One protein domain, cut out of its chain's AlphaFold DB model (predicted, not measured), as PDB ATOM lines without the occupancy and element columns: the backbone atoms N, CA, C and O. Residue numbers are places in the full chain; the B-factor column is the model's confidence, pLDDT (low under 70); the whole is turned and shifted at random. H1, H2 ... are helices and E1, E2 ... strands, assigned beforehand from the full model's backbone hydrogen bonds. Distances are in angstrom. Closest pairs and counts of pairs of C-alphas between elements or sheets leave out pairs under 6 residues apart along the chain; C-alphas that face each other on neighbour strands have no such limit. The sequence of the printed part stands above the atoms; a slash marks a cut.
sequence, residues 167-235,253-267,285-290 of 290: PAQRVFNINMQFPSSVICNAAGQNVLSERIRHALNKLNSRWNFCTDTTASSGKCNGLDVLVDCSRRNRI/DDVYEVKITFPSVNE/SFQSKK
ATOM      1  N   PRO A 167     -28.040  40.345  34.892       52.12
ATOM      2  CA  PRO A 167     -27.896  38.924  35.207       52.12
ATOM      3  C   PRO A 167     -26.424  38.513  35.350       52.12
ATOM      4  O   PRO A 167     -25.550  39.046  34.664       52.12
ATOM      5  N   ALA A 168     -26.151  37.532  36.218       55.31
ATOM      6  CA  ALA A 168     -24.811  36.982  36.409       55.31
ATOM      7  C   ALA A 168     -24.256  36.427  35.086       55.31
ATOM      8  O   ALA A 168     -24.883  35.589  34.434       55.31
ATOM      9  N   GLN A 169     -23.070  36.892  34.688       62.44
ATOM     10  CA  GLN A 169     -22.421  36.481  33.446       62.44
ATOM     11  C   GLN A 169     -21.320  35.456  33.741       62.44
ATOM     12  O   GLN A 169     -20.500  35.630  34.644       62.44
ATOM     13  N   ARG A 170     -21.284  34.370  32.963       66.69
ATOM     14  CA  ARG A 170     -20.188  33.399  33.016       66.69
ATOM     15  C   ARG A 170     -18.944  34.031  32.403       66.69
ATOM     16  O   ARG A 170     -19.000  34.502  31.273       66.69
ATOM     17  N   VAL A 171     -17.830  34.017  33.129       71.69
ATOM     18  CA  VAL A 171     -16.555  34.573  32.663       71.69
ATOM     19  C   VAL A 171     -15.564  33.431  32.455       71.69
ATOM     20  O   VAL A 171     -15.326  32.619  33.352       71.69
ATOM     21  N   PHE A 172     -14.994  33.340  31.257       73.44
ATOM     22  CA  PHE A 172     -13.919  32.397  30.965       73.44
ATOM     23  C   PHE A 172     -12.572  33.042  31.235       73.44
ATOM     24  O   PHE A 172     -12.309  34.136  30.749       73.44
ATOM     25  N   ASN A 173     -11.728  32.316  31.968       72.31
ATOM     26  CA  ASN A 173     -10.356  32.694  32.268       72.31
ATOM     27  C   ASN A 173      -9.403  31.663  31.662       72.31
ATOM     28  O   ASN A 173      -9.468  30.477  31.991       72.31
ATOM     29  N   ILE A 174      -8.512  32.117  30.785       76.75
ATOM     30  CA  ILE A 174      -7.465  31.296  30.175       76.75
ATOM     31  C   ILE A 174      -6.120  31.855  30.631       76.75
ATOM     32  O   ILE A 174      -5.839  33.032  30.412       76.75
ATOM     33  N   ASN A 175      -5.294  31.014  31.254       73.94
ATOM     34  CA  ASN A 175      -3.915  31.351  31.600       73.94
ATOM     35  C   ASN A 175      -2.963  30.481  30.773       73.94
ATOM     36  O   ASN A 175      -3.084  29.256  30.784       73.94
ATOM     37  N   MET A 176      -2.044  31.110  30.045       72.50
ATOM     38  CA  MET A 176      -1.069  30.438  29.187       72.50
ATOM     39  C   MET A 176       0.319  31.028  29.405       72.50
ATOM     40  O   MET A 176       0.471  32.235  29.571       72.50
ATOM     41  N   GLN A 177       1.337  30.174  29.358       71.38
ATOM     42  CA  GLN A 177       2.735  30.581  29.441       71.38
ATOM     43  C   GLN A 177       3.433  30.268  28.120       71.38
ATOM     44  O   GLN A 177       3.423  29.122  27.672       71.38
ATOM     45  N   PHE A 178       4.034  31.285  27.505       69.44
ATOM     46  CA  PHE A 178       4.785  31.144  26.262       69.44
ATOM     47  C   PHE A 178       6.280  31.337  26.538       69.44
ATOM     48  O   PHE A 178       6.696  32.461  26.849       69.44
ATOM     49  N   PRO A 179       7.104  30.278  26.428       64.75
ATOM     50  CA  PRO A 179       8.547  30.450  26.373       64.75
ATOM     51  C   PRO A 179       8.879  31.139  25.048       64.75
ATOM     52  O   PRO A 179       8.432  30.697  23.989       64.75
ATOM     53  N   SER A 180       9.617  32.244  25.089       63.59
ATOM     54  CA  SER A 180       9.988  32.970  23.875       63.59
ATOM     55  C   SER A 180      11.497  33.140  23.784       63.59
ATOM     56  O   SER A 180      12.165  33.306  24.798       63.59
ATOM     57  N   SER A 181      12.019  33.149  22.561       59.00
ATOM     58  CA  SER A 181      13.416  33.470  22.257       59.00
ATOM     59  C   SER A 181      13.683  34.979  22.143       59.00
ATOM     60  O   SER A 181      14.787  35.383  21.785       59.00
ATOM     61  N   VAL A 182      12.678  35.827  22.405       62.72
ATOM     62  CA  VAL A 182      12.733  37.284  22.221       62.72
ATOM     63  C   VAL A 182      12.586  37.976  23.575       62.72
ATOM     64  O   VAL A 182      11.715  37.630  24.365       62.72
ATOM     65  N   ILE A 183      13.416  38.988  23.832       64.25
ATOM     66  CA  ILE A 183      13.431  39.742  25.094       64.25
ATOM     67  C   ILE A 183      12.026  40.261  25.433       64.25
ATOM     68  O   ILE A 183      11.362  40.894  24.605       64.25
ATOM     69  N   CYS A 184      11.591  40.017  26.670       70.50
ATOM     70  CA  CYS A 184      10.270  40.408  27.144       70.50
ATOM     71  C   CYS A 184      10.240  41.905  27.475       70.50
ATOM     72  O   CYS A 184      10.710  42.338  28.527       70.50
ATOM     73  N   ASN A 185       9.727  42.717  26.545       78.06
ATOM     74  CA  ASN A 185       9.674  44.176  26.661       78.06
ATOM     75  C   ASN A 185       8.240  44.718  26.500       78.06
ATOM     76  O   ASN A 185       7.352  44.044  25.980       78.06
ATOM     77  N   ALA A 186       8.005  45.960  26.938       79.75
ATOM     78  CA  ALA A 186       6.674  46.582  26.902       79.75
ATOM     79  C   ALA A 186       6.085  46.661  25.477       79.75
ATOM     80  O   ALA A 186       4.882  46.503  25.281       79.75
ATOM     81  N   ALA A 187       6.937  46.852  24.462       82.62
ATOM     82  CA  ALA A 187       6.513  46.846  23.064       82.62
ATOM     83  C   ALA A 187       5.998  45.461  22.627       82.62
ATOM     84  O   ALA A 187       4.937  45.362  22.014       82.62
ATOM     85  N   GLY A 188       6.706  44.390  22.992       81.94
ATOM     86  CA  GLY A 188       6.336  43.004  22.717       81.94
ATOM     87  C   GLY A 188       5.055  42.591  23.433       81.94
ATOM     88  O   GLY A 188       4.189  41.980  22.810       81.94
ATOM     89  N   GLN A 189       4.881  43.003  24.694       83.38
ATOM     90  CA  GLN A 189       3.638  42.790  25.447       83.38
ATOM     91  C   GLN A 189       2.426  43.399  24.731       83.38
ATOM     92  O   GLN A 189       1.417  42.718  24.541       83.38
ATOM     93  N   ASN A 190       2.539  44.654  24.286       83.94
ATOM     94  CA  ASN A 190       1.455  45.352  23.593       83.94
ATOM     95  C   ASN A 190       1.134  44.707  22.241       83.94
ATOM     96  O   ASN A 190      -0.031  44.460  21.935       83.94
ATOM     97  N   VAL A 191       2.160  44.372  21.450       87.25
ATOM     98  CA  VAL A 191       1.976  43.691  20.159       87.25
ATOM     99  C   VAL A 191       1.318  42.324  20.349       87.25
ATOM    100  O   VAL A 191       0.425  41.960  19.581       87.25
ATOM    101  N   LEU A 192       1.728  41.565  21.369       84.75
ATOM    102  CA  LEU A 192       1.153  40.258  21.671       84.75
ATOM    103  C   LEU A 192      -0.303  40.381  22.140       84.75
ATOM    104  O   LEU A 192      -1.163  39.675  21.615       84.75
ATOM    105  N   SER A 193      -0.589  41.309  23.059       87.12
ATOM    106  CA  SER A 193      -1.948  41.590  23.543       87.12
ATOM    107  C   SER A 193      -2.881  41.956  22.386       87.12
ATOM    108  O   SER A 193      -3.942  41.347  22.234       87.12
ATOM    109  N   GLU A 194      -2.456  42.854  21.492       87.44
ATOM    110  CA  GLU A 194      -3.255  43.255  20.329       87.44
ATOM    111  C   GLU A 194      -3.473  42.114  19.330       87.44
ATOM    112  O   GLU A 194      -4.593  41.906  18.854       87.44
ATOM    113  N   ARG A 195      -2.442  41.311  19.036       87.50
ATOM    114  CA  ARG A 195      -2.586  40.150  18.140       87.50
ATOM    115  C   ARG A 195      -3.572  39.124  18.690       87.50
ATOM    116  O   ARG A 195      -4.398  38.610  17.932       87.50
ATOM    117  N   ILE A 196      -3.513  38.848  19.991       87.94
ATOM    118  CA  ILE A 196      -4.433  37.924  20.661       87.94
ATOM    119  C   ILE A 196      -5.852  38.499  20.663       87.94
ATOM    120  O   ILE A 196      -6.789  37.799  20.281       87.94
ATOM    121  N   ARG A 197      -6.022  39.784  21.001       88.12
ATOM    122  CA  ARG A 197      -7.327  40.462  20.977       88.12
ATOM    123  C   ARG A 197      -7.948  40.429  19.579       88.12
ATOM    124  O   ARG A 197      -9.137  40.141  19.435       88.12
ATOM    125  N   HIS A 198      -7.156  40.665  18.538       88.56
ATOM    126  CA  HIS A 198      -7.613  40.573  17.154       88.56
ATOM    127  C   HIS A 198      -8.003  39.134  16.768       88.56
ATOM    128  O   HIS A 198      -9.055  38.919  16.160       88.56
ATOM    129  N   ALA A 199      -7.196  38.135  17.139       86.38
ATOM    130  CA  ALA A 199      -7.486  36.727  16.865       86.38
ATOM    131  C   ALA A 199      -8.774  36.249  17.557       86.38
ATOM    132  O   ALA A 199      -9.601  35.593  16.925       86.38
ATOM    133  N   LEU A 200      -8.982  36.631  18.819       86.62
ATOM    134  CA  LEU A 200     -10.175  36.277  19.590       86.62
ATOM    135  C   LEU A 200     -11.433  36.970  19.067       86.62
ATOM    136  O   LEU A 200     -12.467  36.321  18.948       86.62
ATOM    137  N   ASN A 201     -11.355  38.240  18.663       86.12
ATOM    138  CA  ASN A 201     -12.486  38.910  18.013       86.12
ATOM    139  C   ASN A 201     -12.839  38.262  16.662       86.12
ATOM    140  O   ASN A 201     -14.014  38.075  16.352       86.12
ATOM    141  N   LYS A 202     -11.834  37.842  15.879       85.25
ATOM    142  CA  LYS A 202     -12.049  37.080  14.639       85.25
ATOM    143  C   LYS A 202     -12.648  35.692  14.900       85.25
ATOM    144  O   LYS A 202     -13.405  35.184  14.079       85.25
ATOM    145  N   LEU A 203     -12.304  35.060  16.019       84.62
ATOM    146  CA  LEU A 203     -12.910  33.796  16.426       84.62
ATOM    147  C   LEU A 203     -14.365  34.010  16.870       84.62
ATOM    148  O   LEU A 203     -15.241  33.233  16.493       84.62
ATOM    149  N   ASN A 204     -14.634  35.097  17.601       84.25
ATOM    150  CA  ASN A 204     -15.971  35.438  18.072       84.25
ATOM    151  C   ASN A 204     -16.943  35.654  16.910       84.25
ATOM    152  O   ASN A 204     -18.060  35.155  16.962       84.25
ATOM    153  N   SER A 205     -16.509  36.291  15.817       81.69
ATOM    154  CA  SER A 205     -17.372  36.489  14.644       81.69
ATOM    155  C   SER A 205     -17.816  35.186  13.967       81.69
ATOM    156  O   SER A 205     -18.827  35.176  13.270       81.69
ATOM    157  N   ARG A 206     -17.099  34.072  14.176       80.12
ATOM    158  CA  ARG A 206     -17.485  32.742  13.673       80.12
ATOM    159  C   ARG A 206     -18.221  31.892  14.698       80.12
ATOM    160  O   ARG A 206     -19.055  31.075  14.316       80.12
ATOM    161  N   TRP A 207     -17.831  31.973  15.967       77.69
ATOM    162  CA  TRP A 207     -18.278  31.034  17.004       77.69
ATOM    163  C   TRP A 207     -19.286  31.633  17.981       77.69
ATOM    164  O   TRP A 207     -19.891  30.872  18.727       77.69
ATOM    165  N   ASN A 208     -19.469  32.955  17.957       77.38
ATOM    166  CA  ASN A 208     -20.356  33.723  18.827       77.38
ATOM    167  C   ASN A 208     -20.282  33.275  20.294       77.38
ATOM    168  O   ASN A 208     -21.285  32.933  20.915       77.38
ATOM    169  N   PHE A 209     -19.059  33.189  20.823       78.12
ATOM    170  CA  PHE A 209     -18.843  32.692  22.177       78.12
ATOM    171  C   PHE A 209     -19.040  33.780  23.231       78.12
ATOM    172  O   PHE A 209     -19.228  33.432  24.392       78.12
ATOM    173  N   CYS A 210     -18.986  35.063  22.857       78.88
ATOM    174  CA  CYS A 210     -19.111  36.189  23.776       78.88
ATOM    175  C   CYS A 210     -20.560  36.668  23.929       78.88
ATOM    176  O   CYS A 210     -21.255  36.857  22.936       78.88
ATOM    177  N   THR A 211     -21.010  36.899  25.166       76.56
ATOM    178  CA  THR A 211     -22.384  37.366  25.456       76.56
ATOM    179  C   THR A 211     -22.572  38.870  25.318       76.56
ATOM    180  O   THR A 211     -23.664  39.315  24.984       76.56
ATOM    181  N   ASP A 212     -21.526  39.655  25.566       74.38
ATOM    182  CA  ASP A 212     -21.566  41.116  25.514       74.38
ATOM    183  C   ASP A 212     -20.829  41.604  24.263       74.38
ATOM    184  O   ASP A 212     -19.607  41.780  24.265       74.38
ATOM    185  N   THR A 213     -21.571  41.750  23.161       76.62
ATOM    186  CA  THR A 213     -21.024  42.177  21.870       76.62
ATOM    187  C   THR A 213     -21.645  43.484  21.397       76.62
ATOM    188  O   THR A 213     -22.845  43.721  21.526       76.62
ATOM    189  N   THR A 214     -20.821  44.352  20.811       75.69
ATOM    190  CA  THR A 214     -21.315  45.580  20.180       75.69
ATOM    191  C   THR A 214     -22.071  45.243  18.891       75.69
ATOM    192  O   THR A 214     -21.479  44.693  17.955       75.69
ATOM    193  N   ALA A 215     -23.347  45.641  18.818       62.81
ATOM    194  CA  ALA A 215     -24.295  45.310  17.744       62.81
ATOM    195  C   ALA A 215     -23.812  45.622  16.311       62.81
ATOM    196  O   ALA A 215     -24.267  44.991  15.363       62.81
ATOM    197  N   SER A 216     -22.882  46.565  16.134       65.94
ATOM    198  CA  SER A 216     -22.366  46.979  14.820       65.94
ATOM    199  C   SER A 216     -21.026  46.350  14.418       65.94
ATOM    200  O   SER A 216     -20.678  46.390  13.241       65.94
ATOM    201  N   SER A 217     -20.250  45.789  15.354       69.38
ATOM    202  CA  SER A 217     -18.867  45.345  15.081       69.38
ATOM    203  C   SER A 217     -18.546  43.912  15.503       69.38
ATOM    204  O   SER A 217     -17.478  43.410  15.155       69.38
ATOM    205  N   GLY A 218     -19.418  43.250  16.272       69.44
ATOM    206  CA  GLY A 218     -19.162  41.900  16.790       69.44
ATOM    207  C   GLY A 218     -17.965  41.810  17.751       69.44
ATOM    208  O   GLY A 218     -17.537  40.708  18.107       69.44
ATOM    209  N   LYS A 219     -17.413  42.960  18.173       77.25
ATOM    210  CA  LYS A 219     -16.368  43.042  19.196       77.25
ATOM    211  C   LYS A 219     -16.949  42.674  20.554       77.25
ATOM    212  O   LYS A 219     -18.020  43.159  20.918       77.25
ATOM    213  N   CYS A 220     -16.221  41.836  21.283       81.06
ATOM    214  CA  CYS A 220     -16.569  41.416  22.634       81.06
ATOM    215  C   CYS A 220     -16.147  42.498  23.638       81.06
ATOM    216  O   CYS A 220     -14.953  42.746  23.808       81.06
ATOM    217  N   ASN A 221     -17.112  43.152  24.283       79.06
ATOM    218  CA  ASN A 221     -16.872  44.310  25.153       79.06
ATOM    219  C   ASN A 221     -16.121  43.934  26.438       79.06
ATOM    220  O   ASN A 221     -15.329  44.720  26.946       79.06
ATOM    221  N   GLY A 222     -16.335  42.719  26.943       75.88
ATOM    222  CA  GLY A 222     -15.662  42.203  28.137       75.88
ATOM    223  C   GLY A 222     -14.387  41.403  27.862       75.88
ATOM    224  O   GLY A 222     -13.953  40.679  28.754       75.88
ATOM    225  N   LEU A 223     -13.826  41.460  26.645       83.56
ATOM    226  CA  LEU A 223     -12.592  40.751  26.302       83.56
ATOM    227  C   LEU A 223     -11.361  41.518  26.801       83.56
ATOM    228  O   LEU A 223     -10.937  42.501  26.188       83.56
ATOM    229  N   ASP A 224     -10.744  41.004  27.859       82.69
ATOM    230  CA  ASP A 224      -9.474  41.488  28.385       82.69
ATOM    231  C   ASP A 224      -8.337  40.502  28.090       82.69
ATOM    232  O   ASP A 224      -8.503  39.283  28.155       82.69
ATOM    233  N   VAL A 225      -7.176  41.044  27.728       84.88
ATOM    234  CA  VAL A 225      -5.969  40.282  27.391       84.88
ATOM    235  C   VAL A 225      -4.788  40.958  28.067       84.88
ATOM    236  O   VAL A 225      -4.207  41.911  27.540       84.88
ATOM    237  N   LEU A 226      -4.423  40.431  29.228       81.94
ATOM    238  CA  LEU A 226      -3.275  40.872  29.995       81.94
ATOM    239  C   LEU A 226      -2.064  40.010  29.637       81.94
ATOM    240  O   LEU A 226      -2.112  38.784  29.711       81.94
ATOM    241  N   VAL A 227      -0.966  40.663  29.274       83.06
ATOM    242  CA  VAL A 227       0.318  40.013  29.014       83.06
ATOM    243  C   VAL A 227       1.314  40.540  30.038       83.06
ATOM    244  O   VAL A 227       1.567  41.742  30.084       83.06
ATOM    245  N   ASP A 228       1.860  39.655  30.866       80.44
ATOM    246  CA  ASP A 228       2.891  39.975  31.851       80.44
ATOM    247  C   ASP A 228       4.189  39.218  31.544       80.44
ATOM    248  O   ASP A 228       4.180  38.172  30.893       80.44
ATOM    249  N   CYS A 229       5.318  39.750  32.005       77.19
ATOM    250  CA  CYS A 229       6.614  39.081  31.896       77.19
ATOM    251  C   CYS A 229       6.972  38.458  33.244       77.19
ATOM    252  O   CYS A 229       7.138  39.175  34.235       77.19
ATOM    253  N   SER A 230       7.177  37.142  33.279       68.06
ATOM    254  CA  SER A 230       7.738  36.462  34.446       68.06
ATOM    255  C   SER A 230       9.177  36.043  34.158       68.06
ATOM    256  O   SER A 230       9.448  35.344  33.182       68.06
ATOM    257  N   ARG A 231      10.123  36.464  35.010       62.41
ATOM    258  CA  ARG A 231      11.500  35.949  34.966       62.41
ATOM    259  C   ARG A 231      11.557  34.638  35.744       62.41
ATOM    260  O   ARG A 231      11.209  34.630  36.929       62.41
ATOM    261  N   ARG A 232      12.093  33.570  35.140       55.16
ATOM    262  CA  ARG A 232      12.307  32.253  35.791       55.16
ATOM    263  C   ARG A 232      12.949  32.343  37.189       55.16
ATOM    264  O   ARG A 232      12.598  31.574  38.078       55.16
ATOM    265  N   ASN A 233      13.795  33.348  37.434       49.22
ATOM    266  CA  ASN A 233      14.473  33.579  38.719       49.22
ATOM    267  C   ASN A 233      13.573  33.927  39.924       49.22
ATOM    268  O   ASN A 233      14.090  34.020  41.039       49.22
ATOM    269  N   ARG A 234      12.259  34.132  39.751       47.75
ATOM    270  CA  ARG A 234      11.325  34.304  40.882       47.75
ATOM    271  C   ARG A 234      10.661  33.010  41.358       47.75
ATOM    272  O   ARG A 234      10.173  33.004  42.477       47.75
ATOM    273  N   ILE A 235      10.688  31.931  40.572       48.03
ATOM    274  CA  ILE A 235      10.055  30.650  40.948       48.03
ATOM    275  C   ILE A 235      11.020  29.766  41.766       48.03
ATOM    276  O   ILE A 235      10.584  28.956  42.571       48.03
ATOM    277  N   ASP A 253      15.766  33.943  29.992       60.44
ATOM    278  CA  ASP A 253      14.720  32.937  30.148       60.44
ATOM    279  C   ASP A 253      13.390  33.605  30.576       60.44
ATOM    280  O   ASP A 253      12.779  33.294  31.607       60.44
ATOM    281  N   ASP A 254      12.997  34.631  29.820       64.44
ATOM    282  CA  ASP A 254      11.803  35.424  30.059       64.44
ATOM    283  C   ASP A 254      10.588  34.695  29.469       64.44
ATOM    284  O   ASP A 254      10.538  34.364  28.281       64.44
ATOM    285  N   VAL A 255       9.584  34.450  30.311       72.62
ATOM    286  CA  VAL A 255       8.342  33.779  29.921       72.62
ATOM    287  C   VAL A 255       7.225  34.813  29.867       72.62
ATOM    288  O   VAL A 255       7.002  35.548  30.834       72.62
ATOM    289  N   TYR A 256       6.495  34.851  28.752       74.50
ATOM    290  CA  TYR A 256       5.270  35.640  28.655       74.50
ATOM    291  C   TYR A 256       4.135  34.885  29.351       74.50
ATOM    292  O   TYR A 256       3.770  33.784  28.933       74.50
ATOM    293  N   GLU A 257       3.565  35.471  30.401       76.88
ATOM    294  CA  GLU A 257       2.340  34.997  31.043       76.88
ATOM    295  C   GLU A 257       1.151  35.752  30.444       76.88
ATOM    296  O   GLU A 257       1.049  36.974  30.541       76.88
ATOM    297  N   VAL A 258       0.245  35.024  29.802       80.38
ATOM    298  CA  VAL A 258      -0.912  35.578  29.103       80.38
ATOM    299  C   VAL A 258      -2.177  35.175  29.847       80.38
ATOM    300  O   VAL A 258      -2.492  33.990  29.950       80.38
ATOM    301  N   LYS A 259      -2.930  36.171  30.316       78.69
ATOM    302  CA  LYS A 259      -4.229  36.011  30.975       78.69
ATOM    303  C   LYS A 259      -5.314  36.608  30.093       78.69
ATOM    304  O   LYS A 259      -5.282  37.796  29.784       78.69
ATOM    305  N   ILE A 260      -6.259  35.776  29.678       82.56
ATOM    306  CA  ILE A 260      -7.378  36.166  28.820       82.56
ATOM    307  C   ILE A 260      -8.673  35.975  29.597       82.56
ATOM    308  O   ILE A 260      -8.908  34.892  30.138       82.56
ATOM    309  N   THR A 261      -9.519  36.998  29.566       79.38
ATOM    310  CA  THR A 261     -10.811  37.033  30.250       79.38
ATOM    311  C   THR A 261     -11.889  37.458  29.264       79.38
ATOM    312  O   THR A 261     -11.715  38.460  28.580       79.38
ATOM    313  N   PHE A 262     -13.004  36.733  29.165       79.31
ATOM    314  CA  PHE A 262     -14.170  37.194  28.396       79.31
ATOM    315  C   PHE A 262     -15.489  36.622  28.930       79.31
ATOM    316  O   PHE A 262     -15.510  35.497  29.443       79.31
ATOM    317  N   PRO A 263     -16.607  37.358  28.805       76.25
ATOM    318  CA  PRO A 263     -17.925  36.852  29.159       76.25
ATOM    319  C   PRO A 263     -18.396  35.865  28.085       76.25
ATOM    320  O   PRO A 263     -18.255  36.142  26.898       76.25
ATOM    321  N   SER A 264     -18.933  34.710  28.476       76.88
ATOM    322  CA  SER A 264     -19.267  33.615  27.558       76.88
ATOM    323  C   SER A 264     -20.736  33.219  27.548       76.88
ATOM    324  O   SER A 264     -21.399  33.290  28.585       76.88
ATOM    325  N   VAL A 265     -21.196  32.664  26.428       68.44
ATOM    326  CA  VAL A 265     -22.538  32.078  26.279       68.44
ATOM    327  C   VAL A 265     -22.755  30.844  27.169       68.44
ATOM    328  O   VAL A 265     -21.828  30.084  27.452       68.44
ATOM    329  N   ASN A 266     -23.998  30.655  27.624       56.84
ATOM    330  CA  ASN A 266     -24.392  29.585  28.553       56.84
ATOM    331  C   ASN A 266     -24.604  28.217  27.886       56.84
ATOM    332  O   ASN A 266     -24.761  27.219  28.588       56.84
ATOM    333  N   GLU A 267     -24.594  28.136  26.557       55.75
ATOM    334  CA  GLU A 267     -24.901  26.890  25.861       55.75
ATOM    335  C   GLU A 267     -23.653  26.023  25.675       55.75
ATOM    336  O   GLU A 267     -22.694  26.384  24.989       55.75
ATOM    337  N   SER A 285     -14.738  30.466  36.347       35.19
ATOM    338  CA  SER A 285     -15.155  31.237  37.523       35.19
ATOM    339  C   SER A 285     -16.329  32.141  37.174       35.19
ATOM    340  O   SER A 285     -16.375  32.718  36.090       35.19
ATOM    341  N   PHE A 286     -17.257  32.307  38.105       32.44
ATOM    342  CA  PHE A 286     -18.417  33.172  37.933       32.44
ATOM    343  C   PHE A 286     -18.128  34.511  38.615       32.44
ATOM    344  O   PHE A 286     -17.808  34.528  39.803       32.44
ATOM    345  N   GLN A 287     -18.198  35.619  37.875       30.67
ATOM    346  CA  GLN A 287     -18.158  36.951  38.476       30.67
ATOM    347  C   GLN A 287     -19.586  37.471  38.631       30.67
ATOM    348  O   GLN A 287     -20.333  37.571  37.660       30.67
ATOM    349  N   SER A 288     -19.949  37.812  39.865       26.44
ATOM    350  CA  SER A 288     -21.129  38.619  40.152       26.44
ATOM    351  C   SER A 288     -20.750  40.090  39.977       26.44
ATOM    352  O   SER A 288     -19.819  40.561  40.634       26.44
ATOM    353  N   LYS A 289     -21.421  40.807  39.068       31.98
ATOM    354  CA  LYS A 289     -21.353  42.274  39.033       31.98
ATOM    355  C   LYS A 289     -22.224  42.801  40.178       31.98
ATOM    356  O   LYS A 289     -23.381  42.401  40.279       31.98
ATOM    357  N   LYS A 290     -21.629  43.635  41.037       32.78
ATOM    358  CA  LYS A 290     -22.349  44.441  42.032       32.78
ATOM    359  C   LYS A 290     -23.239  45.465  41.344       32.78
ATOM    360  O   LYS A 290     -22.790  45.997  40.304       32.78
TER     361      LYS A 290
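AT A GLANCE: This is residues 167 to 235, 253 to 267 and 285 to 290 of the 290 residues of the protein "Pentraxin-4" of Portunus trituberculatus (UniProt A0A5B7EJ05). A long, narrow and twisted sheet, made mainly of the three strands E2, E3 and E1, has one long helix, H1, packed slantwise over E2 and E3 on one face. The loop of residues 208 to 223 folds back from the end of H1 to the start of E2, and the very short E4 meets E1 at the sheet's far edge. The printed part has 90 residues with one named helix and four named strands, in the order E1, H1, E2, E3, E4, and its class is mixed, helices and strands. The sheet's order is E2, E3, E1, E4, with the neighbours E2 and E3, and E3 and E1, antiparallel. The outline is elongated, spanning 43 by 26 by 22 A, and the whole is only just loose, close to compact, with a radius of gyration of the C-alphas of 15.0 A.

HOW THE PARTS SIT: E1, residues 169 to 179, and E3, residues 254 to 264, are antiparallel neighbours with 163 degrees between their directions; N 174 and O 260 are 2.9 A apart, within hydrogen-bond range, as are N 258 and O 176 at 2.8 A. E2, residues 224 to 231, is an edge strand and the antiparallel neighbour of E3, at 160 degrees; N 226 and O 259 are within hydrogen-bond range at 2.8 A. E4, residues 285 to 287, is the other edge strand and meets E1 only at a point, where the facing C-alphas 170 and 286 are 5.2 A apart. E2 and E4 are apart. H1, residues 186 to 207, is on the sheet at a height of 9.3 A, over E2 and E3. It runs slantwise to the strands, at 39 degrees to E2 on the local plane. H1 and E2 touch, their closest C-alphas being those of Gln 189 and Val 227 at 5.6 A, while H1 and E3 are near each other, with 14 pairs of C-alphas within 10 A. In H1, 17 of 18 O i to N i+4 pairs are within hydrogen-bond range.

IN THESE COORDINATES: E1 begins at C-alpha 169, (-22.421, 36.481, 33.446), and measures 32.3 A from first to last C-alpha. H1 begins at C-alpha 186, (6.674, 46.582, 26.902), and measures 31.0 A. E2 measures 22.7 A and E3 31.2 A. E4 measures 6.5 A and ends at C-alpha 287, (-18.158, 36.951, 38.476).

THE WHOLE: The two C-alphas farthest apart, those of Ser 216 and Asn 233, are 45.9 A apart. The link from E1 to H1 is short, and that from H1 to E2 is long, with 16 residues. Residues 236 to 252 are not printed, with 12.0 A between C-alphas 235 and 253; residues 268 to 284 are not printed either, with 15.8 A between C-alphas 267 and 285. The mean pLDDT of the printed part is 71.6; 31 residues are under 70, among them 178 to 183, 230 to 235 and 285 to 290, and the mean of E4 is 33.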